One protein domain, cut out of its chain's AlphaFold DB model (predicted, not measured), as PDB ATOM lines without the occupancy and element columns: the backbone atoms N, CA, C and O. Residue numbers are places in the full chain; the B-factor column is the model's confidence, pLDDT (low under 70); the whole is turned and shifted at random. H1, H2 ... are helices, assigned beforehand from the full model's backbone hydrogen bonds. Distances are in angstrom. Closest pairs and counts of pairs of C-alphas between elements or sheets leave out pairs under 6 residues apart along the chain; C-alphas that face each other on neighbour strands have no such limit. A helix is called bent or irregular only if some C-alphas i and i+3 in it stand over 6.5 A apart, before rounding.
ATOM      1  N   ALA A   2     191.489 188.869 186.806       59.22
ATOM      2  CA  ALA A   2     191.840 187.531 186.291       59.22
ATOM      3  C   ALA A   2     190.736 186.819 185.469       59.22
ATOM      4  O   ALA A   2     191.033 186.244 184.428       59.22
ATOM      5  N   GLN A   3     189.460 186.919 185.869       58.59
ATOM      6  CA  GLN A   3     188.346 186.239 185.177       58.59
ATOM      7  C   GLN A   3     188.139 186.703 183.724       58.59
ATOM      8  O   GLN A   3     187.722 185.924 182.873       58.59
ATOM      9  N   HIS A   4     188.460 187.965 183.428       56.12
ATOM     10  CA  HIS A   4     188.282 188.530 182.092       56.12
ATOM     11  C   HIS A   4     189.361 188.041 181.112       56.12
ATOM     12  O   HIS A   4     189.097 187.899 179.922       56.12
ATOM     13  N   VAL A   5     190.565 187.741 181.614       61.56
ATOM     14  CA  VAL A   5     191.692 187.241 180.809       61.56
ATOM     15  C   VAL A   5     191.491 185.767 180.449       61.56
ATOM     16  O   VAL A   5     191.724 185.389 179.305       61.56
ATOM     17  N   SER A   6     190.983 184.949 181.379       61.88
ATOM     18  CA  SER A   6     190.645 183.543 181.109       61.88
ATOM     19  C   SER A   6     189.572 183.407 180.024       61.88
ATOM     20  O   SER A   6     189.720 182.588 179.125       61.88
ATOM     21  N   SER A   7     188.539 184.256 180.058       64.88
ATOM     22  CA  SER A   7     187.470 184.270 179.047       64.88
ATOM     23  C   SER A   7     187.979 184.669 177.656       64.88
ATOM     24  O   SER A   7     187.675 184.003 176.671       64.88
ATOM     25  N   LEU A   8     188.831 185.699 177.569       63.97
ATOM     26  CA  LEU A   8     189.455 186.113 176.305       63.97
ATOM     27  C   LEU A   8     190.390 185.037 175.737       63.97
ATOM     28  O   LEU A   8     190.441 184.841 174.526       63.97
ATOM     29  N   HIS A   9     191.110 184.322 176.604       64.50
ATOM     30  CA  HIS A   9     191.978 183.225 176.191       64.50
ATOM     31  C   HIS A   9     191.175 182.032 175.655       64.50
ATOM     32  O   HIS A   9     191.495 181.519 174.586       64.50
ATOM     33  N   SER A  10     190.092 181.642 176.336       65.25
ATOM     34  CA  SER A  10     189.167 180.609 175.851       65.25
ATOM     35  C   SER A  10     188.479 181.002 174.543       65.25
ATOM     36  O   SER A  10     188.387 180.177 173.638       65.25
ATOM     37  N   ALA A  11     188.052 182.261 174.405       70.12
ATOM     38  CA  ALA A  11     187.439 182.762 173.175       70.12
ATOM     39  C   ALA A  11     188.419 182.742 171.991       70.12
ATOM     40  O   ALA A  11     188.048 182.336 170.893       70.12
ATOM     41  N   LYS A  12     189.687 183.116 172.218       76.25
ATOM     42  CA  LYS A  12     190.733 183.022 171.193       76.25
ATOM     43  C   LYS A  12     191.014 181.571 170.794       76.25
ATOM     44  O   LYS A  12     191.070 181.284 169.608       76.25
ATOM     45  N   GLN A  13     191.138 180.650 171.754       75.88
ATOM     46  CA  GLN A  13     191.347 179.230 171.440       75.88
ATOM     47  C   GLN A  13     190.189 178.630 170.629       75.88
ATOM     48  O   GLN A  13     190.434 177.849 169.715       75.88
ATOM     49  N   MET A  14     188.941 179.003 170.939       75.81
ATOM     50  CA  MET A  14     187.777 178.589 170.147       75.81
ATOM     51  C   MET A  14     187.847 179.137 168.717       75.81
ATOM     52  O   MET A  14     187.705 178.363 167.776       75.81
ATOM     53  N   SER A  15     188.149 180.430 168.557       88.12
ATOM     54  CA  SER A  15     188.304 181.062 167.239       88.12
ATOM     55  C   SER A  15     189.405 180.402 166.403       88.12
ATOM     56  O   SER A  15     189.190 180.100 165.234       88.12
ATOM     57  N   ASP A  16     190.570 180.144 167.002       91.62
ATOM     58  CA  ASP A  16     191.703 179.515 166.319       91.62
ATOM     59  C   ASP A  16     191.360 178.082 165.873       91.62
ATOM     60  O   ASP A  16     191.724 177.662 164.775       91.62
ATOM     61  N   PHE A  17     190.644 177.322 166.711       93.62
ATOM     62  CA  PHE A  17     190.200 175.969 166.374       93.62
ATOM     63  C   PHE A  17     189.208 175.959 165.206       93.62
ATOM     64  O   PHE A  17     189.344 175.141 164.295       93.62
ATOM     65  N   GLU A  18     188.215 176.851 165.219       94.81
ATOM     66  CA  GLU A  18     187.226 176.969 164.141       94.81
ATOM     67  C   GLU A  18     187.885 177.372 162.813       94.81
ATOM     68  O   GLU A  18     187.580 176.790 161.768       94.81
ATOM     69  N   GLU A  19     188.838 178.306 162.857       94.81
ATOM     70  CA  GLU A  19     189.621 178.717 161.689       94.81
ATOM     71  C   GLU A  19     190.442 177.549 161.127       94.81
ATOM     72  O   GLU A  19     190.355 177.240 159.934       94.81
ATOM     73  N   GLY A  20     191.178 176.844 161.994       94.81
ATOM     74  CA  GLY A  20     191.924 175.651 161.616       94.81
ATOM     75  C   GLY A  20     191.016 174.598 160.979       94.81
ATOM     76  O   GLY A  20     191.330 174.075 159.912       94.81
ATOM     77  N   GLN A  21     189.856 174.326 161.584       95.75
ATOM     78  CA  GLN A  21     188.886 173.355 161.073       95.75
ATOM     79  C   GLN A  21     188.397 173.705 159.669       95.75
ATOM     80  O   GLN A  21     188.377 172.825 158.803       95.75
ATOM     81  N   SER A  22     188.031 174.965 159.428       95.19
ATOM     82  CA  SER A  22     187.612 175.411 158.100       95.19
ATOM     83  C   SER A  22     188.724 175.198 157.073       95.19
ATOM     84  O   SER A  22     188.482 174.586 156.030       95.19
ATOM     85  N   LEU A  23     189.960 175.604 157.386       94.75
ATOM     86  CA  LEU A  23     191.086 175.413 156.472       94.75
ATOM     87  C   LEU A  23     191.360 173.929 156.197       94.75
ATOM     88  O   LEU A  23     191.555 173.549 155.044       94.75
ATOM     89  N   GLY A  24     191.342 173.087 157.232       93.75
ATOM     90  CA  GLY A  24     191.567 171.647 157.109       93.75
ATOM     91  C   GLY A  24     190.593 170.985 156.137       93.75
ATOM     92  O   GLY A  24     191.008 170.186 155.301       93.75
ATOM     93  N   MET A  25     189.313 171.371 156.181       92.81
ATOM     94  CA  MET A  25     188.301 170.872 155.242       92.81
ATOM     95  C   MET A  25     188.609 171.255 153.787       92.81
ATOM     96  O   MET A  25     188.407 170.445 152.885       92.81
ATOM     97  N   HIS A  26     189.116 172.468 153.550       92.38
ATOM     98  CA  HIS A  26     189.440 172.965 152.208       92.38
ATOM     99  C   HIS A  26     190.806 172.506 151.682       92.38
ATOM    100  O   HIS A  26     191.041 172.553 150.476       92.38
ATOM    101  N   ALA A  27     191.703 172.063 152.562       90.62
ATOM    102  CA  ALA A  27     193.048 171.629 152.196       90.62
ATOM    103  C   ALA A  27     193.102 170.196 151.637       90.62
ATOM    104  O   ALA A  27     194.144 169.778 151.128       90.62
ATOM    105  N   VAL A  28     192.008 169.432 151.724       87.75
ATOM    106  CA  VAL A  28     191.965 168.053 151.234       87.75
ATOM    107  C   VAL A  28     192.085 168.017 149.714       87.75
ATOM    108  O   VAL A  28     191.250 168.554 148.990       87.75
ATOM    109  N   THR A  29     193.110 167.321 149.223       83.44
ATOM    110  CA  THR A  29     193.324 167.093 147.788       83.44
ATOM    111  C   THR A  29     193.090 165.622 147.434       83.44
ATOM    112  O   THR A  29     193.437 164.754 148.238       83.44
ATOM    113  N   PRO A  30     192.558 165.299 146.235       77.50
ATOM    114  CA  PRO A  30     192.242 163.918 145.851       77.50
ATOM    115  C   PRO A  30     193.407 162.932 146.009       77.50
ATOM    116  O   PRO A  30     193.194 161.802 146.435       77.50
ATOM    117  N   GLY A  31     194.641 163.369 145.728       73.56
ATOM    118  CA  GLY A  31     195.836 162.532 145.877       73.56
ATOM    119  C   GLY A  31     196.230 162.256 147.331       73.56
ATOM    120  O   GLY A  31     196.710 161.173 147.631       73.56
ATOM    121  N   GLY A  32     195.986 163.196 148.251       77.94
ATOM    122  CA  GLY A  32     196.331 163.036 149.668       77.94
ATOM    123  C   GLY A  32     195.309 162.229 150.477       77.94
ATOM    124  O   GLY A  32     195.613 161.794 151.584       77.94
ATOM    125  N   ILE A  33     194.095 162.021 149.956       86.81
ATOM    126  CA  ILE A  33     193.017 161.324 150.679       86.81
ATOM    127  C   ILE A  33     193.392 159.871 150.972       86.81
ATOM    128  O   ILE A  33     193.224 159.418 152.103       86.81
ATOM    129  N   GLU A  34     193.870 159.124 149.975       87.88
ATOM    130  CA  GLU A  34     194.138 157.692 150.150       87.88
ATOM    131  C   GLU A  34     195.273 157.430 151.142       87.88
ATOM    132  O   GLU A  34     195.172 156.514 151.960       87.88
ATOM    133  N   ASP A  35     196.322 158.250 151.110       87.56
ATOM    134  CA  ASP A  35     197.463 158.120 152.018       87.56
ATOM    135  C   ASP A  35     197.057 158.420 153.464       87.56
ATOM    136  O   ASP A  35     197.371 157.649 154.375       87.56
ATOM    137  N   VAL A  36     196.259 159.471 153.672       91.00
ATOM    138  CA  VAL A  36     195.731 159.814 155.000       91.00
ATOM    139  C   VAL A  36     194.713 158.779 155.489       91.00
ATOM    140  O   VAL A  36     194.698 158.466 156.676       91.00
ATOM    141  N   ARG A  37     193.904 158.167 154.610       90.31
ATOM    142  CA  ARG A  37     193.017 157.049 154.997       90.31
ATOM    143  C   ARG A  37     193.801 155.818 155.443       90.31
ATOM    144  O   ARG A  37     193.384 155.154 156.388       90.31
ATOM    145  N   LYS A  38     194.909 155.499 154.764       91.50
ATOM    146  CA  LYS A  38     195.766 154.351 155.101       91.50
ATOM    147  C   LYS A  38     196.507 154.561 156.417       91.50
ATOM    148  O   LYS A  38     196.694 153.599 157.155       91.50
ATOM    149  N   ASN A  39     196.938 155.790 156.702       92.38
ATOM    150  CA  ASN A  39     197.701 156.095 157.906       92.38
ATOM    151  C   ASN A  39     197.389 157.501 158.459       92.38
ATOM    152  O   ASN A  39     198.188 158.429 158.304       92.38
ATOM    153  N   PRO A  40     196.237 157.670 159.136       91.38
ATOM    154  CA  PRO A  40     195.829 158.970 159.658       91.38
ATOM    155  C   PRO A  40     196.749 159.454 160.783       91.38
ATOM    156  O   PRO A  40     196.968 160.653 160.900       91.38
ATOM    157  N   SER A  41     197.331 158.540 161.571       93.00
ATOM    158  CA  SER A  41     198.287 158.877 162.636       93.00
ATOM    159  C   SER A  41     199.522 159.593 162.102       93.00
ATOM    160  O   SER A  41     199.855 160.654 162.608       93.00
ATOM    161  N   THR A  42     200.144 159.089 161.032       92.19
ATOM    162  CA  THR A  42     201.334 159.736 160.453       92.19
ATOM    163  C   THR A  42     201.033 161.138 159.925       92.19
ATOM    164  O   THR A  42     201.884 162.020 160.016       92.19
ATOM    165  N   PHE A  43     199.822 161.376 159.414       91.94
ATOM    166  CA  PHE A  43     199.390 162.724 159.051       91.94
ATOM    167  C   PHE A  43     199.278 163.637 160.277       91.94
ATOM    168  O   PHE A  43     199.795 164.752 160.243       91.94
ATOM    169  N   VAL A  44     198.640 163.169 161.357       92.56
ATOM    170  CA  VAL A  44     198.523 163.949 162.599       92.56
ATOM    171  C   VAL A  44     199.905 164.282 163.156       92.56
ATOM    172  O   VAL A  44     200.184 165.455 163.400       92.56
ATOM    173  N   ASP A  45     200.777 163.284 163.286       92.31
ATOM    174  CA  ASP A  45     202.132 163.459 163.815       92.31
ATOM    175  C   ASP A  45     202.909 164.497 162.994       92.31
ATOM    176  O   ASP A  45     203.456 165.444 163.552       92.31
ATOM    177  N   GLY A  46     202.842 164.420 161.659       90.69
ATOM    178  CA  GLY A  46     203.499 165.387 160.777       90.69
ATOM    179  C   GLY A  46     203.040 166.839 160.975       90.69
ATOM    180  O   GLY A  46     203.847 167.754 160.837       90.69
ATOM    181  N   ILE A  47     201.774 167.077 161.330       89.75
ATOM    182  CA  ILE A  47     201.265 168.431 161.609       89.75
ATOM    183  C   ILE A  47     201.745 168.947 162.971       89.75
ATOM    184  O   ILE A  47     202.037 170.137 163.113       89.75
ATOM    185  N   PHE A  48     201.827 168.081 163.981       88.69
ATOM    186  CA  PHE A  48     202.257 168.481 165.323       88.69
ATOM    187  C   PHE A  48     203.783 168.573 165.468       88.69
ATOM    188  O   PHE A  48     204.253 169.398 166.257       88.69
ATOM    189  N   ASP A  49     204.536 167.829 164.656       89.56
ATOM    190  CA  ASP A  49     205.998 167.913 164.558       89.56
ATOM    191  C   ASP A  49     206.471 169.238 163.943       89.56
ATOM    192  O   ASP A  49     207.556 169.735 164.262       89.56
ATOM    193  N   LEU A  50     205.648 169.857 163.092       82.25
ATOM    194  CA  LEU A  50     205.898 171.202 162.582       82.25
ATOM    195  C   LEU A  50     205.641 172.220 163.698       82.25
ATOM    196  O   LEU A  50     204.514 172.672 163.936       82.25
ATOM    197  N   TYR A  51     206.709 172.582 164.409       81.69
ATOM    198  CA  TYR A  51     206.677 173.698 165.345       81.69
ATOM    199  C   TYR A  51     206.749 175.026 164.585       81.69
ATOM    200  O   TYR A  51     207.817 175.441 164.133       81.69
ATOM    201  N   ASP A  52     205.608 175.706 164.487       83.56
ATOM    202  CA  ASP A  52     205.520 177.101 164.062       83.56
ATOM    203  C   ASP A  52     205.020 177.953 165.244       83.56
ATOM    204  O   ASP A  52     203.890 177.758 165.698       83.56
ATOM    205  N   PRO A  53     205.824 178.901 165.761       85.19
ATOM    206  CA  PRO A  53     205.429 179.745 166.888       85.19
ATOM    207  C   PRO A  53     204.276 180.711 166.566       85.19
ATOM    208  O   PRO A  53     203.692 181.282 167.487       85.19
ATOM    209  N   ASN A  54     203.946 180.912 165.288       87.19
ATOM    210  CA  ASN A  54     202.828 181.752 164.861       87.19
ATOM    211  C   ASN A  54     201.499 180.990 164.827       87.19
ATOM    212  O   ASN A  54     200.445 181.616 164.717       87.19
ATOM    213  N   ILE A  55     201.537 179.660 164.929       87.75
ATOM    214  CA  ILE A  55     200.358 178.804 164.845       87.75
ATOM    215  C   ILE A  55     200.058 178.232 166.228       87.75
ATOM    216  O   ILE A  55     200.894 177.597 166.871       87.75
ATOM    217  N   THR A  56     198.832 178.439 166.700       91.31
ATOM    218  CA  THR A  56     198.416 177.908 167.997       91.31
ATOM    219  C   THR A  56     198.128 176.409 167.920       91.31
ATOM    220  O   THR A  56     197.831 175.837 166.870       91.31
ATOM    221  N   GLU A  57     198.211 175.732 169.063       90.50
ATOM    222  CA  GLU A  57     197.862 174.310 169.152       90.50
ATOM    223  C   GLU A  57     196.390 174.059 168.799       90.50
ATOM    224  O   GLU A  57     196.083 173.102 168.090       90.50
ATOM    225  N   ALA A  58     195.499 174.969 169.211       91.44
ATOM    226  CA  ALA A  58     194.080 174.925 168.873       91.44
ATOM    227  C   ALA A  58     193.855 174.972 167.355       91.44
ATOM    228  O   ALA A  58     193.087 174.166 166.830       91.44
ATOM    229  N   TYR A  59     194.582 175.838 166.642       93.25
ATOM    230  CA  TYR A  59     194.535 175.902 165.183       93.25
ATOM    231  C   TYR A  59     194.969 174.587 164.524       93.25
ATOM    232  O   TYR A  59     194.267 174.065 163.660       93.25
ATOM    233  N   ARG A  60     196.097 174.003 164.958       93.50
ATOM    234  CA  ARG A  60     196.590 172.716 164.425       93.50
ATOM    235  C   ARG A  60     195.607 171.578 164.683       93.50
ATOM    236  O   ARG A  60     195.318 170.801 163.775       93.50
ATOM    237  N   ALA A  61     195.045 171.516 165.889       94.00
ATOM    238  CA  ALA A  61     194.007 170.547 166.229       94.00
ATOM    239  C   ALA A  61     192.760 170.723 165.347       94.00
ATOM    240  O   ALA A  61     192.247 169.741 164.809       94.00
ATOM    241  N   GLY A  62     192.314 171.967 165.144       95.44
ATOM    242  CA  GLY A  62     191.227 172.306 164.229       95.44
ATOM    243  C   GLY A  62     191.503 171.799 162.818       95.44
ATOM    244  O   GLY A  62     190.698 171.049 162.269       95.44
ATOM    245  N   TYR A  63     192.675 172.128 162.269       95.06
ATOM    246  CA  TYR A  63     193.112 171.704 160.937       95.06
ATOM    247  C   TYR A  63     193.072 170.190 160.759       95.06
ATOM    248  O   TYR A  63     192.465 169.697 159.807       95.06
ATOM    249  N   VAL A  64     193.640 169.440 161.707       94.81
ATOM    250  CA  VAL A  64     193.610 167.973 161.684       94.81
ATOM    251  C   VAL A  64     192.172 167.456 161.697       94.81
ATOM    252  O   VAL A  64     191.819 166.613 160.873       94.81
ATOM    253  N   VAL A  65     191.315 167.980 162.578       95.38
ATOM    254  CA  VAL A  65     189.903 167.574 162.651       95.38
ATOM    255  C   VAL A  65     189.172 167.862 161.340       95.38
ATOM    256  O   VAL A  65     188.466 166.988 160.837       95.38
ATOM    257  N   GLY A  66     189.340 169.055 160.768       94.56
ATOM    258  CA  GLY A  66     188.711 169.447 159.507       94.56
ATOM    259  C   GLY A  66     189.151 168.570 158.336       94.56
ATOM    260  O   GLY A  66     188.311 168.069 157.586       94.56
ATOM    261  N   TYR A  67     190.458 168.326 158.227       94.38
ATOM    262  CA  TYR A  67     191.044 167.509 157.168       94.38
ATOM    263  C   TYR A  67     190.579 166.056 157.269       94.38
ATOM    264  O   TYR A  67     190.056 165.501 156.303       94.38
ATOM    265  N   LEU A  68     190.702 165.440 158.450       93.56
ATOM    266  CA  LEU A  68     190.283 164.054 158.659       93.56
ATOM    267  C   LEU A  68     188.777 163.893 158.461       93.56
ATOM    268  O   LEU A  68     188.352 162.939 157.811       93.56
ATOM    269  N   ARG A  69     187.965 164.841 158.950       93.38
ATOM    270  CA  ARG A  69     186.522 164.846 158.691       93.38
ATOM    271  C   ARG A  69     186.266 164.760 157.195       93.38
ATOM    272  O   ARG A  69     185.610 163.819 156.771       93.38
ATOM    273  N   GLN A  70     186.832 165.671 156.407       91.62
ATOM    274  CA  GLN A  70     186.624 165.691 154.964       91.62
ATOM    275  C   GLN A  70     187.147 164.411 154.288       91.62
ATOM    276  O   GLN A  70     186.445 163.833 153.461       91.62
ATOM    277  N   VAL A  71     188.320 163.901 154.673       91.06
ATOM    278  CA  VAL A  71     188.878 162.631 154.167       91.06
ATOM    279  C   VAL A  71     187.927 161.452 154.388       91.06
ATOM    280  O   VAL A  71     187.754 160.632 153.480       91.06
ATOM    281  N   PHE A  72     187.301 161.349 155.562       89.00
ATOM    282  CA  PHE A  72     186.431 160.224 155.917       89.00
ATOM    283  C   PHE A  72     184.954 160.440 155.562       89.00
ATOM    284  O   PHE A  72     184.211 159.463 155.490       89.00
ATOM    285  N   THR A  73     184.520 161.672 155.279       87.38
ATOM    286  CA  THR A  73     183.168 161.955 154.769       87.38
ATOM    287  C   THR A  73     183.087 161.985 153.246       87.38
ATOM    288  O   THR A  73     182.020 161.720 152.706       87.38
ATOM    289  N   SER A  74     184.192 162.232 152.533       71.69
ATOM    290  CA  SER A  74     184.244 162.223 151.053       71.69
ATOM    291  C   SER A  74     184.205 160.809 150.440       71.69
ATOM    292  O   SER A  74     184.735 160.589 149.359       71.69
ATOM    293  N   SER A  75     183.650 159.816 151.137       57.81
ATOM    294  CA  SER A  75     183.543 158.416 150.682       57.81
ATOM    295  C   SER A  75     182.140 158.045 150.182       57.81
ATOM    296  O   SER A  75     181.750 156.885 150.289       57.81
TER     297      SER A  75
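What this domain is: This is residues 2 to 75 of the 77 residues of an uncharacterized protein of Dictyobacter sp. Uno17 (UniProt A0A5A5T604). A long helix, H1, packs with its later part alongside a second long helix, H4, while its first ten residues, 2 to 11, stick out as a free arm that makes much of the length. H4 sits in the middle of the body: the shorter H3 folds against it as a helical hairpin, and the small helix H2 crosses near its end, at residues 68 to 72. The printed part has 74 residues with four named helices, H1, H2, H3 and H4 in chain order, and no named strand; the class is all helix. The whole is only just loose, close to compact, with a radius of gyration of the C-alphas of 14.0 A, and it spans 47 by 23 by 16 A.

How they stand to each other: H1, residues 2 to 26, touches H4, residues 57 to 73, and the closest C-alphas are those of Gln 21 and Gly 62, 4.1 A apart. The two run the same way at a shallow tilt of 34 degrees, only just short of steep. H4 is the hub, touching three helices. H3, residues 40 to 49, touches H4 with its closest C-alphas at Val 44 and Val 64, 6.4 A apart. H3 and H4 form a helical hairpin and run opposite ways at a shallow tilt of 21 degrees. H2, residues 30 to 38, touches residues 68 to 72 of H4 alone; the C-alphas of Ile 33 and Val 71 are the closest, 5.6 A apart, and the lines are about perpendicular at 83 degrees. H2 and H3 are close but not clearly touching, with the C-alphas of Val 36 and Phe 43 the closest at 6.2 A; their lines are about perpendicular at 77 degrees. H1 is apart from H2 and from H3. The helix packing is mostly aligned, but only just, with 2 of 3 touching pairs at a shallow tilt. In H1, H3 and H4 every O i to N i+4 pair is within hydrogen-bond range; in H2 it is 3 of 5.

Where its parts are: H1 begins at C-alpha 2, (191.840, 187.531, 186.291), and runs 37.1 A to C-alpha 26, (189.440, 172.965, 152.208). H4 is 24.0 A long and ends at C-alpha 73, (183.168, 161.955, 154.769). H2 has 9 residues and H3 has 10. H2 is irregular, but only just: C-alphas 31 and 34 are 6.7 A apart.

The domain as a whole: The two C-alphas farthest apart are those of Ala 2 and Gly 31, 47.7 A. Without residues 2 to 11, which stand free, the body spans 33 by 21 by 14 A. The printed part has no cut. The links H1 to H2 and H2 to H3 are tight, and the link H3 to H4, of 7 residues, is short. The mean pLDDT of the printed part is 85.3; residues 2 to 10 and residue 75 are under 70.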